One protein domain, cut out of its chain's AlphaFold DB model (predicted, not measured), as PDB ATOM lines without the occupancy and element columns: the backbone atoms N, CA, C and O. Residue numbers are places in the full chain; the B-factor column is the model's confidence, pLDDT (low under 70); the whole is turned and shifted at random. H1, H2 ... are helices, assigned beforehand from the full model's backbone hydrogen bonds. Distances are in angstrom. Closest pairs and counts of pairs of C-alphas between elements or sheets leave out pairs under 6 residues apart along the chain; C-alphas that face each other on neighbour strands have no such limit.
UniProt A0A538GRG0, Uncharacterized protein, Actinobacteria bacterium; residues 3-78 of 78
ATOM      1  N   GLU A   3     188.552 159.939 131.158       87.06
ATOM      2  CA  GLU A   3     187.531 159.768 132.186       87.06
ATOM      3  C   GLU A   3     186.257 160.547 131.840       87.06
ATOM      4  O   GLU A   3     185.169 159.984 131.739       87.06
ATOM      5  N   ALA A   4     186.394 161.836 131.509       90.31
ATOM      6  CA  ALA A   4     185.266 162.659 131.072       90.31
ATOM      7  C   ALA A   4     184.590 162.102 129.805       90.31
ATOM      8  O   ALA A   4     183.371 162.192 129.650       90.31
ATOM      9  N   ARG A   5     185.359 161.489 128.895       91.75
ATOM     10  CA  ARG A   5     184.811 160.868 127.684       91.75
ATOM     11  C   ARG A   5     184.074 159.571 128.010       91.75
ATOM     12  O   ARG A   5     183.027 159.319 127.411       91.75
ATOM     13  N   MET A   6     184.572 158.786 128.963       92.56
ATOM     14  CA  MET A   6     183.872 157.611 129.481       92.56
ATOM     15  C   MET A   6     182.536 157.985 130.127       92.56
ATOM     16  O   MET A   6     181.519 157.400 129.746       92.56
ATOM     17  N   VAL A   7     182.510 159.012 130.987       94.38
ATOM     18  CA  VAL A   7     181.261 159.517 131.589       94.38
ATOM     19  C   VAL A   7     180.260 159.894 130.502       94.38
ATOM     20  O   VAL A   7     179.142 159.386 130.483       94.38
ATOM     21  N   LEU A   8     180.660 160.737 129.545       95.81
ATOM     22  CA  LEU A   8     179.765 161.189 128.475       95.81
ATOM     23  C   LEU A   8     179.247 160.031 127.609       95.81
ATOM     24  O   LEU A   8     178.093 160.050 127.177       95.81
ATOM     25  N   ARG A   9     180.073 159.007 127.363       95.81
ATOM     26  CA  ARG A   9     179.662 157.801 126.631       95.81
ATOM     27  C   ARG A   9     178.575 157.034 127.386       95.81
ATOM     28  O   ARG A   9     177.591 156.633 126.768       95.81
ATOM     29  N   ARG A  10     178.741 156.841 128.696       95.88
ATOM     30  CA  ARG A  10     177.761 156.153 129.552       95.88
ATOM     31  C   ARG A  10     176.460 156.939 129.673       95.88
ATOM     32  O   ARG A  10     175.396 156.369 129.467       95.88
ATOM     33  N   LEU A  11     176.535 158.252 129.896       96.94
ATOM     34  CA  LEU A  11     175.347 159.111 129.952       96.94
ATOM     35  C   LEU A  11     174.548 159.053 128.646       96.94
ATOM     36  O   LEU A  11     173.342 158.832 128.671       96.94
ATOM     37  N   ARG A  12     175.224 159.105 127.492       97.75
ATOM     38  CA  ARG A  12     174.561 158.921 126.194       97.75
ATOM     39  C   ARG A  12     173.897 157.549 126.064       97.75
ATOM     40  O   ARG A  12     172.836 157.436 125.456       97.75
ATOM     41  N   ARG A  13     174.514 156.490 126.596       97.94
ATOM     42  CA  ARG A  13     173.917 155.149 126.579       97.94
ATOM     43  C   ARG A  13     172.646 155.096 127.428       97.94
ATOM     44  O   ARG A  13     171.662 154.522 126.966       97.94
ATOM     45  N   ILE A  14     172.648 155.729 128.600       97.88
ATOM     46  CA  ILE A  14     171.468 155.866 129.465       97.88
ATOM     47  C   ILE A  14     170.351 156.620 128.734       97.88
ATOM     48  O   ILE A  14     169.250 156.095 128.633       97.88
ATOM     49  N   GLU A  15     170.648 157.768 128.118       98.19
ATOM     50  CA  GLU A  15     169.665 158.551 127.349       98.19
ATOM     51  C   GLU A  15     169.018 157.749 126.202       98.19
ATOM     52  O   GLU A  15     167.849 157.942 125.864       98.19
ATOM     53  N   VAL A  16     169.781 156.858 125.557       98.38
ATOM     54  CA  VAL A  16     169.248 155.950 124.530       98.38
ATOM     55  C   VAL A  16     168.310 154.923 125.158       98.38
ATOM     56  O   VAL A  16     167.190 154.761 124.681       98.38
ATOM     57  N   LEU A  17     168.735 154.269 126.241       98.38
ATOM     58  CA  LEU A  17     167.932 153.264 126.940       98.38
ATOM     59  C   LEU A  17     166.620 153.850 127.484       98.38
ATOM     60  O   LEU A  17     165.578 153.203 127.391       98.38
ATOM     61  N   GLU A  18     166.653 155.073 128.013       97.19
ATOM     62  CA  GLU A  18     165.466 155.807 128.464       97.19
ATOM     63  C   GLU A  18     164.490 156.054 127.312       97.19
ATOM     64  O   GLU A  18     163.305 155.735 127.414       97.19
ATOM     65  N   ARG A  19     164.991 156.567 126.185       98.06
ATOM     66  CA  ARG A  19     164.181 156.851 124.992       98.06
ATOM     67  C   ARG A  19     163.542 155.594 124.408       98.06
ATOM     68  O   ARG A  19     162.404 155.629 123.946       98.06
ATOM     69  N   GLU A  20     164.271 154.487 124.438       97.94
ATOM     70  CA  GLU A  20     163.809 153.178 123.975       97.94
ATOM     71  C   GLU A  20     162.865 152.488 124.972       97.94
ATOM     72  O   GLU A  20     162.367 151.404 124.677       97.94
ATOM     73  N   HIS A  21     162.591 153.099 126.134       96.31
ATOM     74  CA  HIS A  21     161.828 152.489 127.228       96.31
ATOM     75  C   HIS A  21     162.381 151.104 127.605       96.31
ATOM     76  O   HIS A  21     161.637 150.153 127.866       96.31
ATOM     77  N   ALA A  22     163.711 150.979 127.603       97.25
ATOM     78  CA  ALA A  22     164.387 149.732 127.912       97.25
ATOM     79  C   ALA A  22     164.063 149.273 129.347       97.25
ATOM     80  O   ALA A  22     163.781 150.093 130.227       97.25
ATOM     81  N   PRO A  23     164.132 147.960 129.640       96.38
ATOM     82  CA  PRO A  23     163.857 147.480 130.985       96.38
ATOM     83  C   PRO A  23     164.822 148.107 132.000       96.38
ATOM     84  O   PRO A  23     166.028 148.140 131.760       96.38
ATOM     85  N   ALA A  24     164.311 148.512 133.166       92.25
ATOM     86  CA  ALA A  24     165.063 149.262 134.181       92.25
ATOM     87  C   ALA A  24     166.423 148.646 134.562       92.25
ATOM     88  O   ALA A  24     167.378 149.372 134.822       92.25
ATOM     89  N   ARG A  25     166.547 147.309 134.526       93.50
ATOM     90  CA  ARG A  25     167.815 146.599 134.777       93.50
ATOM     91  C   ARG A  25     168.962 147.037 133.856       93.50
ATOM     92  O   ARG A  25     170.110 147.002 134.270       93.50
ATOM     93  N   TRP A  26     168.659 147.442 132.621       96.25
ATOM     94  CA  TRP A  26     169.666 147.881 131.655       96.25
ATOM     95  C   TRP A  26     170.175 149.282 131.985       96.25
ATOM     96  O   TRP A  26     171.372 149.519 131.900       96.25
ATOM     97  N   LEU A  27     169.294 150.189 132.418       95.81
ATOM     98  CA  LEU A  27     169.703 151.517 132.884       95.81
ATOM     99  C   LEU A  27     170.519 151.404 134.174       95.81
ATOM    100  O   LEU A  27     171.574 152.020 134.291       95.81
ATOM    101  N   LEU A  28     170.053 150.585 135.123       94.81
ATOM    102  CA  LEU A  28     170.758 150.362 136.385       94.81
ATOM    103  C   LEU A  28     172.162 149.794 136.162       94.81
ATOM    104  O   LEU A  28     173.090 150.235 136.829       94.81
ATOM    105  N   ALA A  29     172.347 148.902 135.185       95.81
ATOM    106  CA  ALA A  29     173.673 148.397 134.829       95.81
ATOM    107  C   ALA A  29     174.635 149.516 134.381       95.81
ATOM    108  O   ALA A  29     175.798 149.518 134.776       95.81
ATOM    109  N   GLU A  30     174.160 150.497 133.605       97.56
ATOM    110  CA  GLU A  30     174.981 151.648 133.199       97.56
ATOM    111  C   GLU A  30     175.300 152.579 134.381       97.56
ATOM    112  O   GLU A  30     176.413 153.096 134.477       97.56
ATOM    113  N   VAL A  31     174.352 152.768 135.307       95.56
ATOM    114  CA  VAL A  31     174.560 153.561 136.532       95.56
ATOM    115  C   VAL A  31     175.556 152.883 137.475       95.56
ATOM    116  O   VAL A  31     176.422 153.560 138.025       95.56
ATOM    117  N   HIS A  32     175.478 151.561 137.640       95.69
ATOM    118  CA  HIS A  32     176.443 150.798 138.438       95.69
ATOM    119  C   HIS A  32     177.853 150.933 137.854       95.69
ATOM    120  O   HIS A  32     178.781 151.280 138.580       95.69
ATOM    121  N   ALA A  33     177.996 150.767 136.534       95.69
ATOM    122  CA  ALA A  33     179.281 150.936 135.861       95.69
ATOM    123  C   ALA A  33     179.862 152.350 136.050       95.69
ATOM    124  O   ALA A  33     181.052 152.491 136.303       95.69
ATOM    125  N   LEU A  34     179.035 153.401 135.986       95.88
ATOM    126  CA  LEU A  34     179.476 154.777 136.254       95.88
ATOM    127  C   LEU A  34     180.035 154.965 137.671       95.88
ATOM    128  O   LEU A  34     181.001 155.702 137.859       95.88
ATOM    129  N   ILE A  35     179.421 154.321 138.663       95.75
ATOM    130  CA  ILE A  35     179.852 154.398 140.063       95.75
ATOM    131  C   ILE A  35     181.179 153.654 140.254       95.75
ATOM    132  O   ILE A  35     182.097 154.216 140.845       95.75
ATOM    133  N   GLU A  36     181.318 152.449 139.694       95.62
ATOM    134  CA  GLU A  36     182.567 151.673 139.730       95.62
ATOM    135  C   GLU A  36     183.728 152.415 139.043       95.62
ATOM    136  O   GLU A  36     184.833 152.504 139.582       95.62
ATOM    137  N   GLU A  37     183.476 152.999 137.867       95.06
ATOM    138  CA  GLU A  37     184.456 153.800 137.123       95.06
ATOM    139  C   GLU A  37     184.901 155.026 137.949       95.06
ATOM    140  O   GLU A  37     186.097 155.299 138.074       95.06
ATOM    141  N   ALA A  38     183.959 155.732 138.582       94.31
ATOM    142  CA  ALA A  38     184.257 156.892 139.419       94.31
ATOM    143  C   ALA A  38     185.026 156.533 140.705       94.31
ATOM    144  O   ALA A  38     185.897 157.292 141.132       94.31
ATOM    145  N   GLU A  39     184.758 155.379 141.312       94.81
ATOM    146  CA  GLU A  39     185.507 154.875 142.471       94.81
ATOM    147  C   GLU A  39     186.956 154.555 142.130       94.81
ATOM    148  O   GLU A  39     187.859 154.874 142.909       94.81
ATOM    149  N   ALA A  40     187.187 153.962 140.957       94.25
ATOM    150  CA  ALA A  40     188.531 153.705 140.462       94.25
ATOM    151  C   ALA A  40     189.311 155.017 140.280       94.25
ATOM    152  O   ALA A  40     190.476 155.094 140.666       94.25
ATOM    153  N   TRP A  41     188.663 156.067 139.766       92.75
ATOM    154  CA  TRP A  41     189.292 157.382 139.611       92.75
ATOM    155  C   TRP A  41     189.574 158.058 140.948       92.75
ATOM    156  O   TRP A  41     190.688 158.519 141.169       92.75
ATOM    157  N   VAL A  42     188.607 158.062 141.870       93.94
ATOM    158  CA  VAL A  42     188.801 158.629 143.215       93.94
ATOM    159  C   VAL A  42     189.943 157.932 143.951       93.94
ATOM    160  O   VAL A  42     190.705 158.595 144.645       93.94
ATOM    161  N   SER A  43     190.084 156.617 143.771       91.69
ATOM    162  CA  SER A  43     191.148 155.823 144.395       91.69
ATOM    163  C   SER A  43     192.530 156.065 143.777       91.69
ATOM    164  O   SER A  43     193.539 155.849 144.445       91.69
ATOM    165  N   ALA A  44     192.590 156.479 142.508       92.44
ATOM    166  CA  ALA A  44     193.835 156.810 141.819       92.44
ATOM    167  C   ALA A  44     194.343 158.226 142.146       92.44
ATOM    168  O   ALA A  44     195.526 158.506 141.950       92.44
ATOM    169  N   GLU A  45     193.469 159.107 142.637       89.06
ATOM    170  CA  GLU A  45     193.813 160.494 142.941       89.06
ATOM    171  C   GLU A  45     194.361 160.685 144.357       89.06
ATOM    172  O   GLU A  45     193.854 160.143 145.337       89.06
ATOM    173  N   ALA A  46     195.406 161.508 144.472       77.12
ATOM    174  CA  ALA A  46     196.149 161.675 145.721       77.12
ATOM    175  C   ALA A  46     195.454 162.591 146.750       77.12
ATOM    176  O   ALA A  46     195.712 162.460 147.947       77.12
ATOM    177  N   ALA A  47     194.620 163.540 146.309       89.56
ATOM    178  CA  ALA A  47     193.896 164.479 147.174       89.56
ATOM    179  C   ALA A  47     192.744 165.179 146.427       89.56
ATOM    180  O   ALA A  47     192.673 165.152 145.201       89.56
ATOM    181  N   GLY A  48     191.867 165.868 147.168       91.94
ATOM    182  CA  GLY A  48     190.825 166.736 146.595       91.94
ATOM    183  C   GLY A  48     189.551 166.014 146.152       91.94
ATOM    184  O   GLY A  48     188.692 166.616 145.509       91.94
ATOM    185  N   THR A  49     189.399 164.739 146.511       94.81
ATOM    186  CA  THR A  49     188.271 163.892 146.106       94.81
ATOM    187  C   THR A  49     187.228 163.678 147.206       94.81
ATOM    188  O   THR A  49     186.275 162.935 146.988       94.81
ATOM    189  N   ASP A  50     187.321 164.362 148.351       94.62
ATOM    190  CA  ASP A  50     186.447 164.141 149.523       94.62
ATOM    191  C   ASP A  50     184.947 164.258 149.206       94.62
ATOM    192  O   ASP A  50     184.122 163.446 149.646       94.62
ATOM    193  N   LEU A  51     184.576 165.253 148.393       95.75
ATOM    194  CA  LEU A  51     183.194 165.437 147.945       95.75
ATOM    195  C   LEU A  51     182.745 164.305 147.015       95.75
ATOM    196  O   LEU A  51     181.617 163.824 147.138       95.75
ATOM    197  N   ALA A  52     183.624 163.858 146.117       93.75
ATOM    198  CA  ALA A  52     183.346 162.746 145.215       93.75
ATOM    199  C   ALA A  52     183.203 161.431 145.996       93.75
ATOM    200  O   ALA A  52     182.224 160.714 145.807       93.75
ATOM    201  N   ALA A  53     184.094 161.163 146.953       95.12
ATOM    202  CA  ALA A  53     184.016 160.007 147.840       95.12
ATOM    203  C   ALA A  53     182.701 159.989 148.639       95.12
ATOM    204  O   ALA A  53     182.017 158.967 148.702       95.12
ATOM    205  N   THR A  54     182.288 161.137 149.183       96.88
ATOM    206  CA  THR A  54     181.008 161.265 149.900       96.88
ATOM    207  C   THR A  54     179.806 161.002 148.987       96.88
ATOM    208  O   THR A  54     178.842 160.346 149.393       96.88
ATOM    209  N   ALA A  55     179.845 161.494 147.747       96.31
ATOM    210  CA  ALA A  55     178.801 161.230 146.762       96.31
ATOM    211  C   ALA A  55     178.717 159.733 146.413       96.31
ATOM    212  O   ALA A  55     177.619 159.177 146.408       96.31
ATOM    213  N   LEU A  56     179.858 159.063 146.222       96.12
ATOM    214  CA  LEU A  56     179.922 157.628 145.927       96.12
ATOM    215  C   LEU A  56     179.333 156.772 147.052       96.12
ATOM    216  O   LEU A  56     178.543 155.864 146.786       96.12
ATOM    217  N   VAL A  57     179.615 157.112 148.315       96.25
ATOM    218  CA  VAL A  57     178.993 156.446 149.473       96.25
ATOM    219  C   VAL A  57     177.467 156.554 149.411       96.25
ATOM    220  O   VAL A  57     176.771 155.548 149.550       96.25
ATOM    221  N   ARG A  58     176.933 157.753 149.147       96.00
ATOM    222  CA  ARG A  58     175.481 157.972 149.031       96.00
ATOM    223  C   ARG A  58     174.866 157.173 147.884       96.00
ATOM    224  O   ARG A  58     173.802 156.582 148.067       96.00
ATOM    225  N   CYS A  59     175.531 157.127 146.732       95.06
ATOM    226  CA  CYS A  59     175.089 156.345 145.580       95.06
ATOM    227  C   CYS A  59     175.011 154.848 145.909       95.06
ATOM    228  O   CYS A  59     173.969 154.234 145.685       95.06
ATOM    229  N   ARG A  60     176.056 154.277 146.522       92.62
ATOM    230  CA  ARG A  60     176.059 152.868 146.951       92.62
ATOM    231  C   ARG A  60     174.936 152.560 147.935       92.62
ATOM    232  O   ARG A  60     174.241 151.559 147.776       92.62
ATOM    233  N   SER A  61     174.723 153.423 148.929       93.62
ATOM    234  CA  SER A  61     173.628 153.246 149.889       93.62
ATOM    235  C   SER A  61     172.256 153.252 149.211       93.62
ATOM    236  O   SER A  61     171.400 152.440 149.559       93.62
ATOM    237  N   ALA A  62     172.044 154.134 148.231       91.62
ATOM    238  CA  ALA A  62     170.790 154.196 147.485       91.62
ATOM    239  C   ALA A  62     170.550 152.932 146.641       91.62
ATOM    240  O   ALA A  62     169.438 152.403 146.644       91.62
ATOM    241  N   LEU A  63     171.586 152.420 145.969       87.31
ATOM    242  CA  LEU A  63     171.493 151.187 145.180       87.31
ATOM    243  C   LEU A  63     171.190 149.970 146.059       87.31
ATOM    244  O   LEU A  63     170.227 149.251 145.794       87.31
ATOM    245  N   ALA A  64     171.920 149.804 147.165       86.25
ATOM    246  CA  ALA A  64     171.682 148.720 148.117       86.25
ATOM    247  C   ALA A  64     170.265 148.779 148.728       86.25
ATOM    248  O   ALA A  64     169.593 147.756 148.874       86.25
ATOM    249  N   GLY A  65     169.763 149.981 149.041       83.38
ATOM    250  CA  GLY A  65     168.389 150.172 149.519       83.38
ATOM    251  C   GLY A  65     167.321 149.824 148.469       83.38
ATOM    252  O   GLY A  65     166.259 149.287 148.808       83.38
ATOM    253  N   GLY A  66     167.606 150.082 147.190       74.50
ATOM    254  CA  GLY A  66     166.753 149.699 146.064       74.50
ATOM    255  C   GLY A  66     166.672 148.184 145.862       74.50
ATOM    256  O   GLY A  66     165.577 147.648 145.676       74.50
ATOM    257  N   GLU A  67     167.801 147.481 145.965       69.50
ATOM    258  CA  GLU A  67     167.874 146.016 145.859       69.50
ATOM    259  C   GLU A  67     167.119 145.310 146.996       69.50
ATOM    260  O   GLU A  67     166.349 144.373 146.751       69.50
ATOM    261  N   ALA A  68     167.252 145.809 148.230       67.94
ATOM    262  CA  ALA A  68     166.498 145.307 149.378       67.94
ATOM    263  C   ALA A  68     164.978 145.479 149.182       67.94
ATOM    264  O   ALA A  68     164.193 144.560 149.432       67.94
ATOM    265  N   SER A  69     164.561 146.630 148.644       64.69
ATOM    266  CA  SER A  69     163.154 146.927 148.351       64.69
ATOM    267  C   SER A  69     162.594 146.091 147.189       64.69
ATOM    268  O   SER A  69     161.426 145.697 147.201       64.69
ATOM    269  N   ALA A  70     163.402 145.798 146.164       64.38
ATOM    270  CA  ALA A  70     163.007 144.933 145.051       64.38
ATOM    271  C   ALA A  70     162.822 143.474 145.496       64.38
ATOM    272  O   ALA A  70     161.830 142.843 145.127       64.38
ATOM    273  N   THR A  71     163.721 142.980 146.350       65.19
ATOM    274  CA  THR A  71     163.674 141.619 146.905       65.19
ATOM    275  C   THR A  71     162.437 141.403 147.784       65.19
ATOM    276  O   THR A  71     161.750 140.393 147.639       65.19
ATOM    277  N   GLY A  72     162.071 142.379 148.625       60.00
ATOM    278  CA  GLY A  72     160.848 142.310 149.437       60.00
ATOM    279  C   GLY A  72     159.551 142.270 148.614       60.00
ATOM    280  O   GLY A  72     158.615 141.550 148.960       60.00
ATOM    281  N   ARG A  73     159.496 142.978 147.474       63.19
ATOM    282  CA  ARG A  73     158.339 142.922 146.558       63.19
ATOM    283  C   ARG A  73     158.212 141.572 145.853       63.19
ATOM    284  O   ARG A  73     157.101 141.065 145.743       63.19
ATOM    285  N   ALA A  74     159.326 140.976 145.423       58.97
ATOM    286  CA  ALA A  74     159.321 139.649 144.804       58.97
ATOM    287  C   ALA A  74     158.799 138.564 145.767       58.97
ATOM    288  O   ALA A  74     158.010 137.716 145.360       58.97
ATOM    289  N   ALA A  75     159.159 138.647 147.053       59.12
ATOM    290  CA  ALA A  75     158.695 137.722 148.090       59.12
ATOM    291  C   ALA A  75     157.201 137.863 148.450       59.12
ATOM    292  O   ALA A  75     156.636 136.943 149.027       59.12
ATOM    293  N   THR A  76     156.558 138.990 148.120       63.25
ATOM    294  CA  THR A  76     155.126 139.225 148.405       63.25
ATOM    295  C   THR A  76     154.212 138.783 147.247       63.25
ATOM    296  O   THR A  76     153.003 138.688 147.422       63.25
ATOM    297  N   MET A  77     154.763 138.535 146.050       54.97
ATOM    298  CA  MET A  77     154.001 138.117 144.857       54.97
ATOM    299  C   MET A  77     154.023 136.600 144.584       54.97
ATOM    300  O   MET A  77     153.411 136.174 143.605       54.97
ATOM    301  N   SER A  78     154.728 135.802 145.395       49.59
ATOM    302  CA  SER A  78     154.727 134.324 145.339       49.59
ATOM    303  C   SER A  78     153.824 133.740 146.416       49.59
ATOM    304  O   SER A  78     153.212 132.687 146.143       49.59
TER     305      SER A  78
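AT A GLANCE: This is residues 3 to 78 of the 78 residues of an uncharacterized protein of Actinobacteria bacterium (UniProt A0A538GRG0). Three helices fold back and forth in one flat zigzag, with H2 in the middle between H1 and H3, and residues 64 to 78, of which 64 to 76 belong to H3, stick out. The 76 printed residues hold H1, H2 and H3 in that order and no named strand; the class is all helix. The whole is loose, with a radius of gyration of the C-alphas of 15.0 A and spans of 50 by 26 by 14 A.

HOW THE PARTS SIT: H1, residues 3 to 19, and H2, residues 24 to 44, form a helical hairpin and touch at a shallow tilt of 10 degrees, opposite ways; their closest C-alphas, Ile 14 and Leu 27, are 5.8 A apart. H2 and H3, residues 50 to 76, form another helical hairpin at a shallow tilt of 29 degrees, opposite ways. They touch through residues 35 to 42 and 52 to 59 alone; the closest C-alphas, Ile 35 and Leu 56, are 6.7 A apart. H1 and H3 are apart. In H1, H2 and H3 every O i to N i+4 pair is within hydrogen-bond range.

IN THESE COORDINATES: H1 begins at C-alpha 3 (187.531, 159.768, 132.186) and measures 24.6 A, H2 30.7 A and H3 40.0 A, ending at C-alpha 76 (155.126, 139.225, 148.405).

THE WHOLE: The C-alphas farthest apart, Ala 46 and Ser 78, are 49.6 A apart. The printed part has no cut, and both links are tight. Residues 67 to 78 have pLDDT under 70.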